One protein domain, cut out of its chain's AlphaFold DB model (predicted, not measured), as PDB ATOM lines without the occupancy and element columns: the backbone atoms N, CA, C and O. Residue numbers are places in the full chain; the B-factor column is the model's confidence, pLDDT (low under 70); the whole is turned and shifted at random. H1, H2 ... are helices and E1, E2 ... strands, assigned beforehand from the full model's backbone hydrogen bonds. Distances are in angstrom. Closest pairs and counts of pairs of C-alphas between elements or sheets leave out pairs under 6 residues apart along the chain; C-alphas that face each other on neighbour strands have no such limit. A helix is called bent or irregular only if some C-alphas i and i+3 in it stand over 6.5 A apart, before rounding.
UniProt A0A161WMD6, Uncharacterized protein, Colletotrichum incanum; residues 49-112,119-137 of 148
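Overview. This is residues 49 to 112 and 119 to 137 of the 148 residues of an uncharacterized protein of Colletotrichum incanum (UniProt A0A161WMD6). A strongly twisted sheet of four antiparallel strands, E2, E3, E1 and E4 in order across it, has a single helix, H1, slanting over one face, above its inner strands E3 and E1. The long hairpin of E2 and E3 makes one side of the sheet, and E4 makes the opposite edge. The printed part has 83 residues, with the elements in the order E1, H1, E2, E3, E4; the class is mixed, helices and strands. It is compact, with a radius of gyration of the C-alphas of 12.3 A, yet only just elongated, spanning 38 by 25 by 21 A.

Along the chain. E3, residues 98 to 107, is the longest strand, 29.1 A. E2, residues 83 to 91, measures 22.5 A and bends by 55 degrees at residue 88. E1, residues 49 to 53, begins at C-alpha 49 (-29.670, 21.288, 17.204). E4, residues 129 to 136, bends by 51 degrees at residue 132 and ends at C-alpha 136 (-28.690, 16.069, 24.375). H1, residues 62 to 77, measures 20.0 A, with a kink of 36 degrees near residue 71; it is irregular, C-alphas 72 and 75 being 7.3 A apart.

Arrangement. In the hairpin E2 and E3, N 85 and O 103 are 2.8 A apart, within hydrogen-bond range. Between E3 and E1, N 51 and O 102 are within range at 2.9 A; between E1 and E4, N 52 and O 130 at 2.8 A. E2 and E4 are apart. H1 is on the sheet at a height of 8.9 A, slantwise to the strands, at 38 degrees to E1 on the local plane. The closest C-alphas of H1 and E3 are those of Ser 77 and Pro 107, 6.1 A. In H1, 10 of 12 O i to N i+4 pairs are within range.

Size, cuts and confidence. The farthest C-alphas, of Gly 97 and Lys 111, are 38.0 A apart. Residues 113 to 118 are not printed, and C-alphas 112 and 119 stand 16.4 A apart across this cut, in the link from E3 to E4. Of the links printed whole, none is long. Mean pLDDT of the printed part is 86.5; residues 108 to 112 are under 70.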
ATOM      1  N   VAL A  49     -30.543  20.338  17.888       92.75
ATOM      2  CA  VAL A  49     -29.670  21.288  17.204       92.75
ATOM      3  C   VAL A  49     -30.413  22.603  17.028       92.75
ATOM      4  O   VAL A  49     -31.545  22.632  16.549       92.75
ATOM      5  N   THR A  50     -29.764  23.696  17.412       95.62
ATOM      6  CA  THR A  50     -30.251  25.061  17.212       95.62
ATOM      7  C   THR A  50     -29.494  25.699  16.062       95.62
ATOM      8  O   THR A  50     -28.261  25.683  16.043       95.62
ATOM      9  N   ILE A  51     -30.235  26.245  15.102       95.31
ATOM     10  CA  ILE A  51     -29.685  26.868  13.903       95.31
ATOM     11  C   ILE A  51     -30.307  28.252  13.758       95.31
ATOM     12  O   ILE A  51     -31.530  28.406  13.781       95.31
ATOM     13  N   ASP A  52     -29.447  29.248  13.599       95.19
ATOM     14  CA  ASP A  52     -29.803  30.657  13.605       95.19
ATOM     15  C   ASP A  52     -29.526  31.307  12.252       95.19
ATOM     16  O   ASP A  52     -28.538  31.013  11.576       95.19
ATOM     17  N   HIS A  53     -30.396  32.240  11.887       93.44
ATOM     18  CA  HIS A  53     -30.293  33.063  10.697       93.44
ATOM     19  C   HIS A  53     -30.541  34.533  11.047       93.44
ATOM     20  O   HIS A  53     -31.456  34.865  11.801       93.44
ATOM     21  N   ALA A  54     -29.737  35.431  10.474       90.25
ATOM     22  CA  ALA A  54     -29.831  36.873  10.729       90.25
ATOM     23  C   ALA A  54     -31.090  37.541  10.145       90.25
ATOM     24  O   ALA A  54     -31.401  38.673  10.506       90.25
ATOM     25  N   GLY A  55     -31.803  36.869   9.238       89.06
ATOM     26  CA  GLY A  55     -33.065  37.336   8.667       89.06
ATOM     27  C   GLY A  55     -34.297  36.814   9.408       89.06
ATOM     28  O   GLY A  55     -34.216  35.899  10.220       89.06
ATOM     29  N   SER A  56     -35.459  37.381   9.084       89.06
ATOM     30  CA  SER A  56     -36.749  36.926   9.613       89.06
ATOM     31  C   SER A  56     -37.208  35.612   8.972       89.06
ATOM     32  O   SER A  56     -37.008  35.392   7.777       89.06
ATOM     33  N   CYS A  57     -37.892  34.781   9.762       91.38
ATOM     34  CA  CYS A  57     -38.486  33.513   9.355       91.38
ATOM     35  C   CYS A  57     -39.514  33.641   8.225       91.38
ATOM     36  O   CYS A  57     -39.677  32.704   7.450       91.38
ATOM     37  N   ASP A  58     -40.164  34.798   8.084       89.50
ATOM     38  CA  ASP A  58     -41.251  34.997   7.112       89.50
ATOM     39  C   ASP A  58     -40.752  34.965   5.658       89.50
ATOM     40  O   ASP A  58     -41.528  34.791   4.722       89.50
ATOM     41  N   LYS A  59     -39.441  35.151   5.463       85.44
ATOM     42  CA  LYS A  59     -38.779  35.172   4.150       85.44
ATOM     43  C   LYS A  59     -37.996  33.893   3.857       85.44
ATOM     44  O   LYS A  59     -37.262  33.837   2.873       85.44
ATOM     45  N   VAL A  60     -38.100  32.894   4.725       89.00
ATOM     46  CA  VAL A  60     -37.334  31.656   4.615       89.00
ATOM     47  C   VAL A  60     -38.077  30.673   3.727       89.00
ATOM     48  O   VAL A  60     -39.219  30.312   4.008       89.00
ATOM     49  N   ASN A  61     -37.402  30.185   2.687       90.81
ATOM     50  CA  ASN A  61     -37.882  29.020   1.959       90.81
ATOM     51  C   ASN A  61     -37.694  27.767   2.831       90.81
ATOM     52  O   ASN A  61     -36.571  27.357   3.129       90.81
ATOM     53  N   ARG A  62     -38.814  27.186   3.261       88.31
ATOM     54  CA  ARG A  62     -38.863  26.036   4.173       88.31
ATOM     55  C   ARG A  62     -38.299  24.767   3.537       88.31
ATOM     56  O   ARG A  62     -37.651  23.992   4.235       88.31
ATOM     57  N   ASP A  63     -38.499  24.589   2.235       88.31
ATOM     58  CA  ASP A  63     -38.040  23.401   1.514       88.31
ATOM     59  C   ASP A  63     -36.519  23.425   1.335       88.31
ATOM     60  O   ASP A  63     -35.844  22.439   1.639       88.31
ATOM     61  N   ASP A  64     -35.965  24.579   0.951       88.81
ATOM     62  CA  ASP A  64     -34.514  24.765   0.827       88.81
ATOM     63  C   ASP A  64     -33.819  24.606   2.185       88.81
ATOM     64  O   ASP A  64     -32.774  23.958   2.284       88.81
ATOM     65  N   LEU A  65     -34.416  25.153   3.253       90.94
ATOM     66  CA  LEU A  65     -33.901  24.991   4.610       90.94
ATOM     67  C   LEU A  65     -33.907  23.518   5.032       90.94
ATOM     68  O   LEU A  65     -32.895  23.024   5.526       90.94
ATOM     69  N   LYS A  66     -35.016  22.800   4.811       89.81
ATOM     70  CA  LYS A  66     -35.109  21.369   5.124       89.81
ATOM     71  C   LYS A  66     -34.050  20.574   4.360       89.81
ATOM     72  O   LYS A  66     -33.356  19.773   4.979       89.81
ATOM     73  N   ALA A  67     -33.862  20.838   3.067       88.88
ATOM     74  CA  ALA A  67     -32.841  20.180   2.255       88.88
ATOM     75  C   ALA A  67     -31.410  20.465   2.751       88.88
ATOM     76  O   ALA A  67     -30.586  19.550   2.823       88.88
ATOM     77  N   ALA A  68     -31.116  21.709   3.141       90.94
ATOM     78  CA  ALA A  68     -29.814  22.089   3.689       90.94
ATOM     79  C   ALA A  68     -29.530  21.404   5.033       90.94
ATOM     80  O   ALA A  68     -28.431  20.885   5.253       90.94
ATOM     81  N   ILE A  69     -30.523  21.351   5.922       91.00
ATOM     82  CA  ILE A  69     -30.448  20.631   7.199       91.00
ATOM     83  C   ILE A  69     -30.189  19.147   6.929       91.00
ATOM     84  O   ILE A  69     -29.199  18.582   7.391       91.00
ATOM     85  N   ASP A  70     -31.015  18.534   6.094       86.44
ATOM     86  CA  ASP A  70     -30.905  17.132   5.715       86.44
ATOM     87  C   ASP A  70     -29.534  16.777   5.129       86.44
ATOM     88  O   ASP A  70     -28.965  15.742   5.478       86.44
ATOM     89  N   SER A  71     -28.977  17.639   4.277       88.50
ATOM     90  CA  SER A  71     -27.642  17.443   3.711       88.50
ATOM     91  C   SER A  71     -26.524  17.636   4.735       88.50
ATOM     92  O   SER A  71     -25.494  16.973   4.633       88.50
ATOM     93  N   THR A  72     -26.690  18.551   5.690       89.69
ATOM     94  CA  THR A  72     -25.679  18.831   6.721       89.69
ATOM     95  C   THR A  72     -25.571  17.671   7.703       89.69
ATOM     96  O   THR A  72     -24.473  17.243   8.053       89.69
ATOM     97  N   PHE A  73     -26.715  17.131   8.127       87.62
ATOM     98  CA  PHE A  73     -26.768  16.176   9.229       87.62
ATOM     99  C   PHE A  73     -26.779  14.708   8.797       87.62
ATOM    100  O   PHE A  73     -26.622  13.853   9.660       87.62
ATOM    101  N   VAL A  74     -26.847  14.381   7.499       82.94
ATOM    102  CA  VAL A  74     -26.845  12.979   7.022       82.94
ATOM    103  C   VAL A  74     -25.647  12.159   7.532       82.94
ATOM    104  O   VAL A  74     -25.784  10.986   7.863       82.94
ATOM    105  N   ASN A  75     -24.473  12.778   7.690       79.50
ATOM    106  CA  ASN A  75     -23.282  12.101   8.223       79.50
ATOM    107  C   ASN A  75     -23.314  11.929   9.759       79.50
ATOM    108  O   ASN A  75     -22.543  11.143  10.311       79.50
ATOM    109  N   TYR A  76     -24.212  12.641  10.445       80.06
ATOM    110  CA  TYR A  76     -24.341  12.696  11.904       80.06
ATOM    111  C   TYR A  76     -25.499  11.811  12.390       80.06
ATOM    112  O   TYR A  76     -25.322  10.952  13.259       80.06
ATOM    113  N   SER A  77     -26.680  11.982  11.790       74.94
ATOM    114  CA  SER A  77     -27.906  11.231  12.088       74.94
ATOM    115  C   SER A  77     -28.119  10.014  11.180       74.94
ATOM    116  O   SER A  77     -29.089   9.280  11.361       74.94
ATOM    117  N   GLY A  78     -27.225   9.756  10.220       73.88
ATOM    118  CA  GLY A  78     -27.422   8.716   9.210       73.88
ATOM    119  C   GLY A  78     -28.580   9.075   8.275       73.88
ATOM    120  O   GLY A  78     -28.835  10.244   7.998       73.88
ATOM    121  N   ASN A  79     -29.350   8.081   7.825       70.00
ATOM    122  CA  ASN A  79     -30.531   8.358   6.992       70.00
ATOM    123  C   ASN A  79     -31.750   8.823   7.814       70.00
ATOM    124  O   ASN A  79     -32.844   8.951   7.261       70.00
ATOM    125  N   CYS A  80     -31.596   9.054   9.120       71.06
ATOM    126  CA  CYS A  80     -32.658   9.623   9.932       71.06
ATOM    127  C   CYS A  80     -32.786  11.119   9.661       71.06
ATOM    128  O   CYS A  80     -31.831  11.883   9.827       71.06
ATOM    129  N   ARG A  81     -33.996  11.530   9.285       74.25
ATOM    130  CA  ARG A  81     -34.350  12.935   9.098       74.25
ATOM    131  C   ARG A  81     -34.601  13.610  10.442       74.25
ATOM    132  O   ARG A  81     -35.157  12.996  11.355       74.25
ATOM    133  N   GLY A  82     -34.179  14.865  10.542       77.56
ATOM    134  CA  GLY A  82     -34.461  15.694  11.705       77.56
ATOM    135  C   GLY A  82     -35.943  16.057  11.772       77.56
ATOM    136  O   GLY A  82     -36.583  16.287  10.745       77.56
ATOM    137  N   GLU A  83     -36.486  16.110  12.982       82.88
ATOM    138  CA  GLU A  83     -37.830  16.614  13.243       82.88
ATOM    139  C   GLU A  83     -37.741  18.049  13.750       82.88
ATOM    140  O   GLU A  83     -37.071  18.330  14.743       82.88
ATOM    141  N   GLU A  84     -38.406  18.972  13.065       88.38
ATOM    142  CA  GLU A  84     -38.485  20.350  13.527       88.38
ATOM    143  C   GLU A  84     -39.280  20.427  14.835       88.38
ATOM    144  O   GLU A  84     -40.458  20.085  14.884       88.38
ATOM    145  N   ALA A  85     -38.629  20.912  15.887       87.38
ATOM    146  CA  ALA A  85     -39.234  21.142  17.192       87.38
ATOM    147  C   ALA A  85     -39.778  22.569  17.329       87.38
ATOM    148  O   ALA A  85     -40.778  22.793  18.008       87.38
ATOM    149  N   ALA A  86     -39.103  23.542  16.713       92.06
ATOM    150  CA  ALA A  86     -39.506  24.940  16.743       92.06
ATOM    151  C   ALA A  86     -38.977  25.698  15.525       92.06
ATOM    152  O   ALA A  86     -37.879  25.425  15.038       92.06
ATOM    153  N   PHE A  87     -39.742  26.693  15.082       94.38
ATOM    154  CA  PHE A  87     -39.348  27.635  14.045       94.38
ATOM    155  C   PHE A  87     -40.022  28.982  14.288       94.38
ATOM    156  O   PHE A  87     -41.239  29.110  14.143       94.38
ATOM    157  N   ASN A  88     -39.253  29.986  14.702       94.88
ATOM    158  CA  ASN A  88     -39.825  31.270  15.094       94.88
ATOM    159  C   ASN A  88     -38.818  32.424  15.046       94.88
ATOM    160  O   ASN A  88     -37.615  32.256  15.264       94.88
ATOM    161  N   ASN A  89     -39.352  33.629  14.821       94.75
ATOM    162  CA  ASN A  89     -38.612  34.873  14.993       94.75
ATOM    163  C   ASN A  89     -38.330  35.088  16.488       94.75
ATOM    164  O   ASN A  89     -39.245  34.983  17.310       94.75
ATOM    165  N   GLN A  90     -37.088  35.395  16.853       93.56
ATOM    166  CA  GLN A  90     -36.719  35.727  18.231       93.56
ATOM    167  C   GLN A  90     -35.453  36.584  18.302       93.56
ATOM    168  O   GLN A  90     -34.718  36.726  17.327       93.56
ATOM    169  N   ALA A  91     -35.200  37.172  19.472       91.56
ATOM    170  CA  ALA A  91     -33.933  37.838  19.742       91.56
ATOM    171  C   ALA A  91     -32.825  36.783  19.887       91.56
ATOM    172  O   ALA A  91     -32.916  35.897  20.738       91.56
ATOM    173  N   ILE A  92     -31.788  36.882  19.055       91.62
ATOM    174  CA  ILE A  92     -30.677  35.927  19.020       91.62
ATOM    175  C   ILE A  92     -29.381  36.657  19.398       91.62
ATOM    176  O   ILE A  92     -29.062  37.677  18.781       91.62
ATOM    177  N   PRO A  93     -28.613  36.167  20.393       88.06
ATOM    178  CA  PRO A  93     -27.324  36.754  20.742       88.06
ATOM    179  C   PRO A  93     -26.396  36.858  19.525       88.06
ATOM    180  O   PRO A  93     -26.218  35.895  18.788       88.06
ATOM    181  N   GLY A  94     -25.805  38.034  19.309       84.31
ATOM    182  CA  GLY A  94     -24.908  38.288  18.174       84.31
ATOM    183  C   GLY A  94     -25.600  38.722  16.875       84.31
ATOM    184  O   GLY A  94     -24.916  39.183  15.963       84.31
ATOM    185  N   ILE A  95     -26.934  38.675  16.798       86.75
ATOM    186  CA  ILE A  95     -27.712  39.184  15.659       86.75
ATOM    187  C   ILE A  95     -28.376  40.506  16.061       86.75
ATOM    188  O   ILE A  95     -28.995  40.622  17.119       86.75
ATOM    189  N   ARG A  96     -28.243  41.542  15.222       85.31
ATOM    190  CA  ARG A  96     -28.944  42.816  15.439       85.31
ATOM    191  C   ARG A  96     -30.405  42.679  15.009       85.31
ATOM    192  O   ARG A  96     -30.675  42.528  13.824       85.31
ATOM    193  N   GLY A  97     -31.326  42.815  15.959       87.12
ATOM    194  CA  GLY A  97     -32.768  42.711  15.713       87.12
ATOM    195  C   GLY A  97     -33.313  41.302  15.958       87.12
ATOM    196  O   GLY A  97     -32.729  40.527  16.712       87.12
ATOM    197  N   LEU A  98     -34.463  40.993  15.352       89.00
ATOM    198  CA  LEU A  98     -35.030  39.644  15.375       89.00
ATOM    199  C   LEU A  98     -34.356  38.797  14.294       89.00
ATOM    200  O   LEU A  98     -34.338  39.194  13.131       89.00
ATOM    201  N   GLY A  99     -33.840  37.636  14.684       92.31
ATOM    202  CA  GLY A  99     -33.395  36.604  13.755       92.31
ATOM    203  C   GLY A  99     -34.381  35.441  13.706       92.31
ATOM    204  O   GLY A  99     -35.303  35.349  14.523       92.31
ATOM    205  N   CYS A 100     -34.179  34.548  12.747       94.38
ATOM    206  CA  CYS A 100     -34.928  33.310  12.633       94.38
ATOM    207  C   CYS A 100     -34.149  32.181  13.289       94.38
ATOM    208  O   CYS A 100     -32.999  31.931  12.929       94.38
ATOM    209  N   ARG A 101     -34.784  31.492  14.235       95.56
ATOM    210  CA  ARG A 101     -34.220  30.307  14.871       95.56
ATOM    211  C   ARG A 101     -35.068  29.104  14.519       95.56
ATOM    212  O   ARG A 101     -36.290  29.134  14.674       95.56
ATOM    213  N   VAL A 102     -34.392  28.047  14.100       95.31
ATOM    214  CA  VAL A 102     -34.966  26.717  13.967       95.31
ATOM    215  C   VAL A 102     -34.306  25.790  14.977       95.31
ATOM    216  O   VAL A 102     -33.097  25.839  15.209       95.31
ATOM    217  N   THR A 103     -35.118  24.949  15.595       93.69
ATOM    218  CA  THR A 103     -34.662  23.889  16.482       93.69
ATOM    219  C   THR A 103     -35.090  22.567  15.883       93.69
ATOM    220  O   THR A 103     -36.268  22.372  15.587       93.69
ATOM    221  N   VAL A 104     -34.135  21.662  15.696       90.00
ATOM    222  CA  VAL A 104     -34.363  20.365  15.061       90.00
ATOM    223  C   VAL A 104     -33.856  19.260  15.967       90.00
ATOM    224  O   VAL A 104     -32.729  19.308  16.452       90.00
ATOM    225  N   ASN A 105     -34.695  18.257  16.176       86.62
ATOM    226  CA  ASN A 105     -34.362  17.055  16.912       86.62
ATOM    227  C   ASN A 105     -33.861  15.991  15.942       86.62
ATOM    228  O   ASN A 105     -34.552  15.622  14.993       86.62
ATOM    229  N   PHE A 106     -32.690  15.443  16.222       81.50
ATOM    230  CA  PHE A 106     -32.119  14.314  15.517       81.50
ATOM    231  C   PHE A 106     -31.984  13.127  16.465       81.50
ATOM    232  O   PHE A 106     -31.526  13.294  17.598       81.50
ATOM    233  N   PRO A 107     -32.306  11.910  16.017       74.56
ATOM    234  CA  PRO A 107     -31.810  10.724  16.689       74.56
ATOM    235  C   PRO A 107     -30.303  10.607  16.430       74.56
ATOM    236  O   PRO A 107     -29.815  10.891  15.328       74.56
ATOM    237  N   ARG A 108     -29.538  10.160  17.428       67.62
ATOM    238  CA  ARG A 108     -28.118   9.865  17.226       67.62
ATOM    239  C   ARG A 108     -27.954   8.617  16.351       67.62
ATOM    240  O   ARG A 108     -27.996   7.499  16.853       67.62
ATOM    241  N   GLY A 109     -27.733   8.815  15.052       58.62
ATOM    242  CA  GLY A 109     -27.534   7.722  14.093       58.62
ATOM    243  C   GLY A 109     -26.147   7.075  14.162       58.62
ATOM    244  O   GLY A 109     -26.041   5.853  14.102       58.62
ATOM    245  N   ASN A 110     -25.087   7.873  14.343       66.00
ATOM    246  CA  ASN A 110     -23.702   7.389  14.343       66.00
ATOM    247  C   ASN A 110     -23.018   7.531  15.720       66.00
ATOM    248  O   ASN A 110     -23.024   8.592  16.357       66.00
ATOM    249  N   LYS A 111     -22.381   6.443  16.185       61.28
ATOM    250  CA  LYS A 111     -21.537   6.444  17.395       61.28
ATOM    251  C   LYS A 111     -20.276   7.281  17.165       61.28
ATOM    252  O   LYS A 111     -19.679   7.215  16.098       61.28
ATOM    253  N   GLY A 112     -19.850   8.031  18.183       66.69
ATOM    254  CA  GLY A 112     -18.580   8.775  18.153       66.69
ATOM    255  C   GLY A 112     -18.611  10.104  17.395       66.69
ATOM    256  O   GLY A 112     -17.588  10.768  17.301       66.69
ATOM    257  N   ILE A 119     -20.864  23.540  16.324       92.00
ATOM    258  CA  ILE A 119     -21.234  24.890  16.748       92.00
ATOM    259  C   ILE A 119     -20.314  25.909  16.060       92.00
ATOM    260  O   ILE A 119     -19.093  25.777  16.063       92.00
ATOM    261  N   GLY A 120     -20.915  26.927  15.449       89.12
ATOM    262  CA  GLY A 120     -20.244  27.938  14.635       89.12
ATOM    263  C   GLY A 120     -20.099  27.569  13.155       89.12
ATOM    264  O   GLY A 120     -19.689  28.419  12.367       89.12
ATOM    265  N   SER A 121     -20.457  26.345  12.754       91.56
ATOM    266  CA  SER A 121     -20.469  25.932  11.347       91.56
ATOM    267  C   SER A 121     -21.768  26.335  10.652       91.56
ATOM    268  O   SER A 121     -22.829  26.412  11.273       91.56
ATOM    269  N   ASN A 122     -21.695  26.547   9.339       93.56
ATOM    270  CA  ASN A 122     -22.871  26.818   8.521       93.56
ATOM    271  C   ASN A 122     -23.520  25.527   8.011       93.56
ATOM    272  O   ASN A 122     -22.845  24.508   7.847       93.56
ATOM    273  N   LEU A 123     -24.814  25.592   7.699       91.31
ATOM    274  CA  LEU A 123     -25.478  24.527   6.948       91.31
ATOM    275  C   LEU A 123     -24.860  24.382   5.548       91.31
ATOM    276  O   LEU A 123     -24.547  25.367   4.881       91.31
ATOM    277  N   VAL A 124     -24.733  23.148   5.068       87.88
ATOM    278  CA  VAL A 124     -24.254  22.847   3.714       87.88
ATOM    279  C   VAL A 124     -25.130  23.558   2.680       87.88
ATOM    280  O   VAL A 124     -26.355  23.496   2.732       87.88
ATOM    281  N   GLY A 125     -24.489  24.244   1.732       83.12
ATOM    282  CA  GLY A 125     -25.186  24.988   0.678       83.12
ATOM    283  C   GLY A 125     -25.776  26.328   1.127       83.12
ATOM    284  O   GLY A 125     -26.392  27.012   0.314       83.12
ATOM    285  N   THR A 126     -25.560  26.747   2.380       81.56
ATOM    286  CA  THR A 126     -26.016  28.046   2.892       81.56
ATOM    287  C   THR A 126     -24.887  28.735   3.657       81.56
ATOM    288  O   THR A 126     -24.263  28.135   4.522       81.56
ATOM    289  N   ALA A 127     -24.639  30.019   3.400       79.88
ATOM    290  CA  ALA A 127     -23.719  30.816   4.225       79.88
ATOM    291  C   ALA A 127     -24.439  31.609   5.327       79.88
ATOM    292  O   ALA A 127     -23.803  32.329   6.092       79.88
ATOM    293  N   SER A 128     -25.770  31.543   5.366       86.69
ATOM    294  CA  SER A 128     -26.601  32.430   6.177       86.69
ATOM    295  C   SER A 128     -27.251  31.743   7.375       86.69
ATOM    296  O   SER A 128     -27.773  32.447   8.239       86.69
ATOM    297  N   TRP A 129     -27.221  30.409   7.432       92.50
ATOM    298  CA  TRP A 129     -27.691  29.610   8.562       92.50
ATOM    299  C   TRP A 129     -26.511  29.001   9.300       92.50
ATOM    300  O   TRP A 129     -25.774  28.202   8.719       92.50
ATOM    301  N   ALA A 130     -26.374  29.348  10.575       93.50
ATOM    302  CA  ALA A 130     -25.283  28.901  11.427       93.50
ATOM    303  C   ALA A 130     -25.804  28.054  12.586       93.50
ATOM    304  O   ALA A 130     -26.786  28.400  13.239       93.50
ATOM    305  N   ILE A 131     -25.120  26.950  12.864       94.56
ATOM    306  CA  ILE A 131     -25.398  26.092  14.012       94.56
ATOM    307  C   ILE A 131     -24.895  26.820  15.256       94.56
ATOM    308  O   ILE A 131     -23.697  27.045  15.405       94.56
ATOM    309  N   SER A 132     -25.798  27.205  16.151       93.81
ATOM    310  CA  SER A 132     -25.460  28.011  17.330       93.81
ATOM    311  C   SER A 132     -25.472  27.223  18.633       93.81
ATOM    312  O   SER A 132     -24.929  27.681  19.636       93.81
ATOM    313  N   GLY A 133     -26.049  26.023  18.629       92.69
ATOM    314  CA  GLY A 133     -26.063  25.174  19.808       92.69
ATOM    315  C   GLY A 133     -26.449  23.742  19.499       92.69
ATOM    316  O   GLY A 133     -27.212  23.468  18.572       92.69
ATOM    317  N   THR A 134     -25.941  22.835  20.320       91.88
ATOM    318  CA  THR A 134     -26.350  21.436  20.352       91.88
ATOM    319  C   THR A 134     -26.569  21.019  21.800       91.88
ATOM    320  O   THR A 134     -25.854  21.452  22.703       91.88
ATOM    321  N   SER A 135     -27.597  20.215  22.050       89.31
ATOM    322  CA  SER A 135     -27.857  19.633  23.362       89.31
ATOM    323  C   SER A 135     -28.368  18.210  23.217       89.31
ATOM    324  O   SER A 135     -28.932  17.837  22.192       89.31
ATOM    325  N   ASN A 136     -28.153  17.413  24.252       83.75
ATOM    326  CA  ASN A 136     -28.690  16.069  24.375       83.75
ATOM    327  C   ASN A 136     -29.635  16.061  25.584       83.75
ATOM    328  O   ASN A 136     -29.329  16.677  26.606       83.75
ATOM    329  N   ASP A 137     -30.780  15.394  25.470       75.06
ATOM    330  CA  ASP A 137     -31.740  15.251  26.570       75.06
ATOM    331  C   ASP A 137     -31.368  14.170  27.605       75.06
ATOM    332  O   ASP A 137     -32.110  13.942  28.559       75.06
TER     333      ASP A 137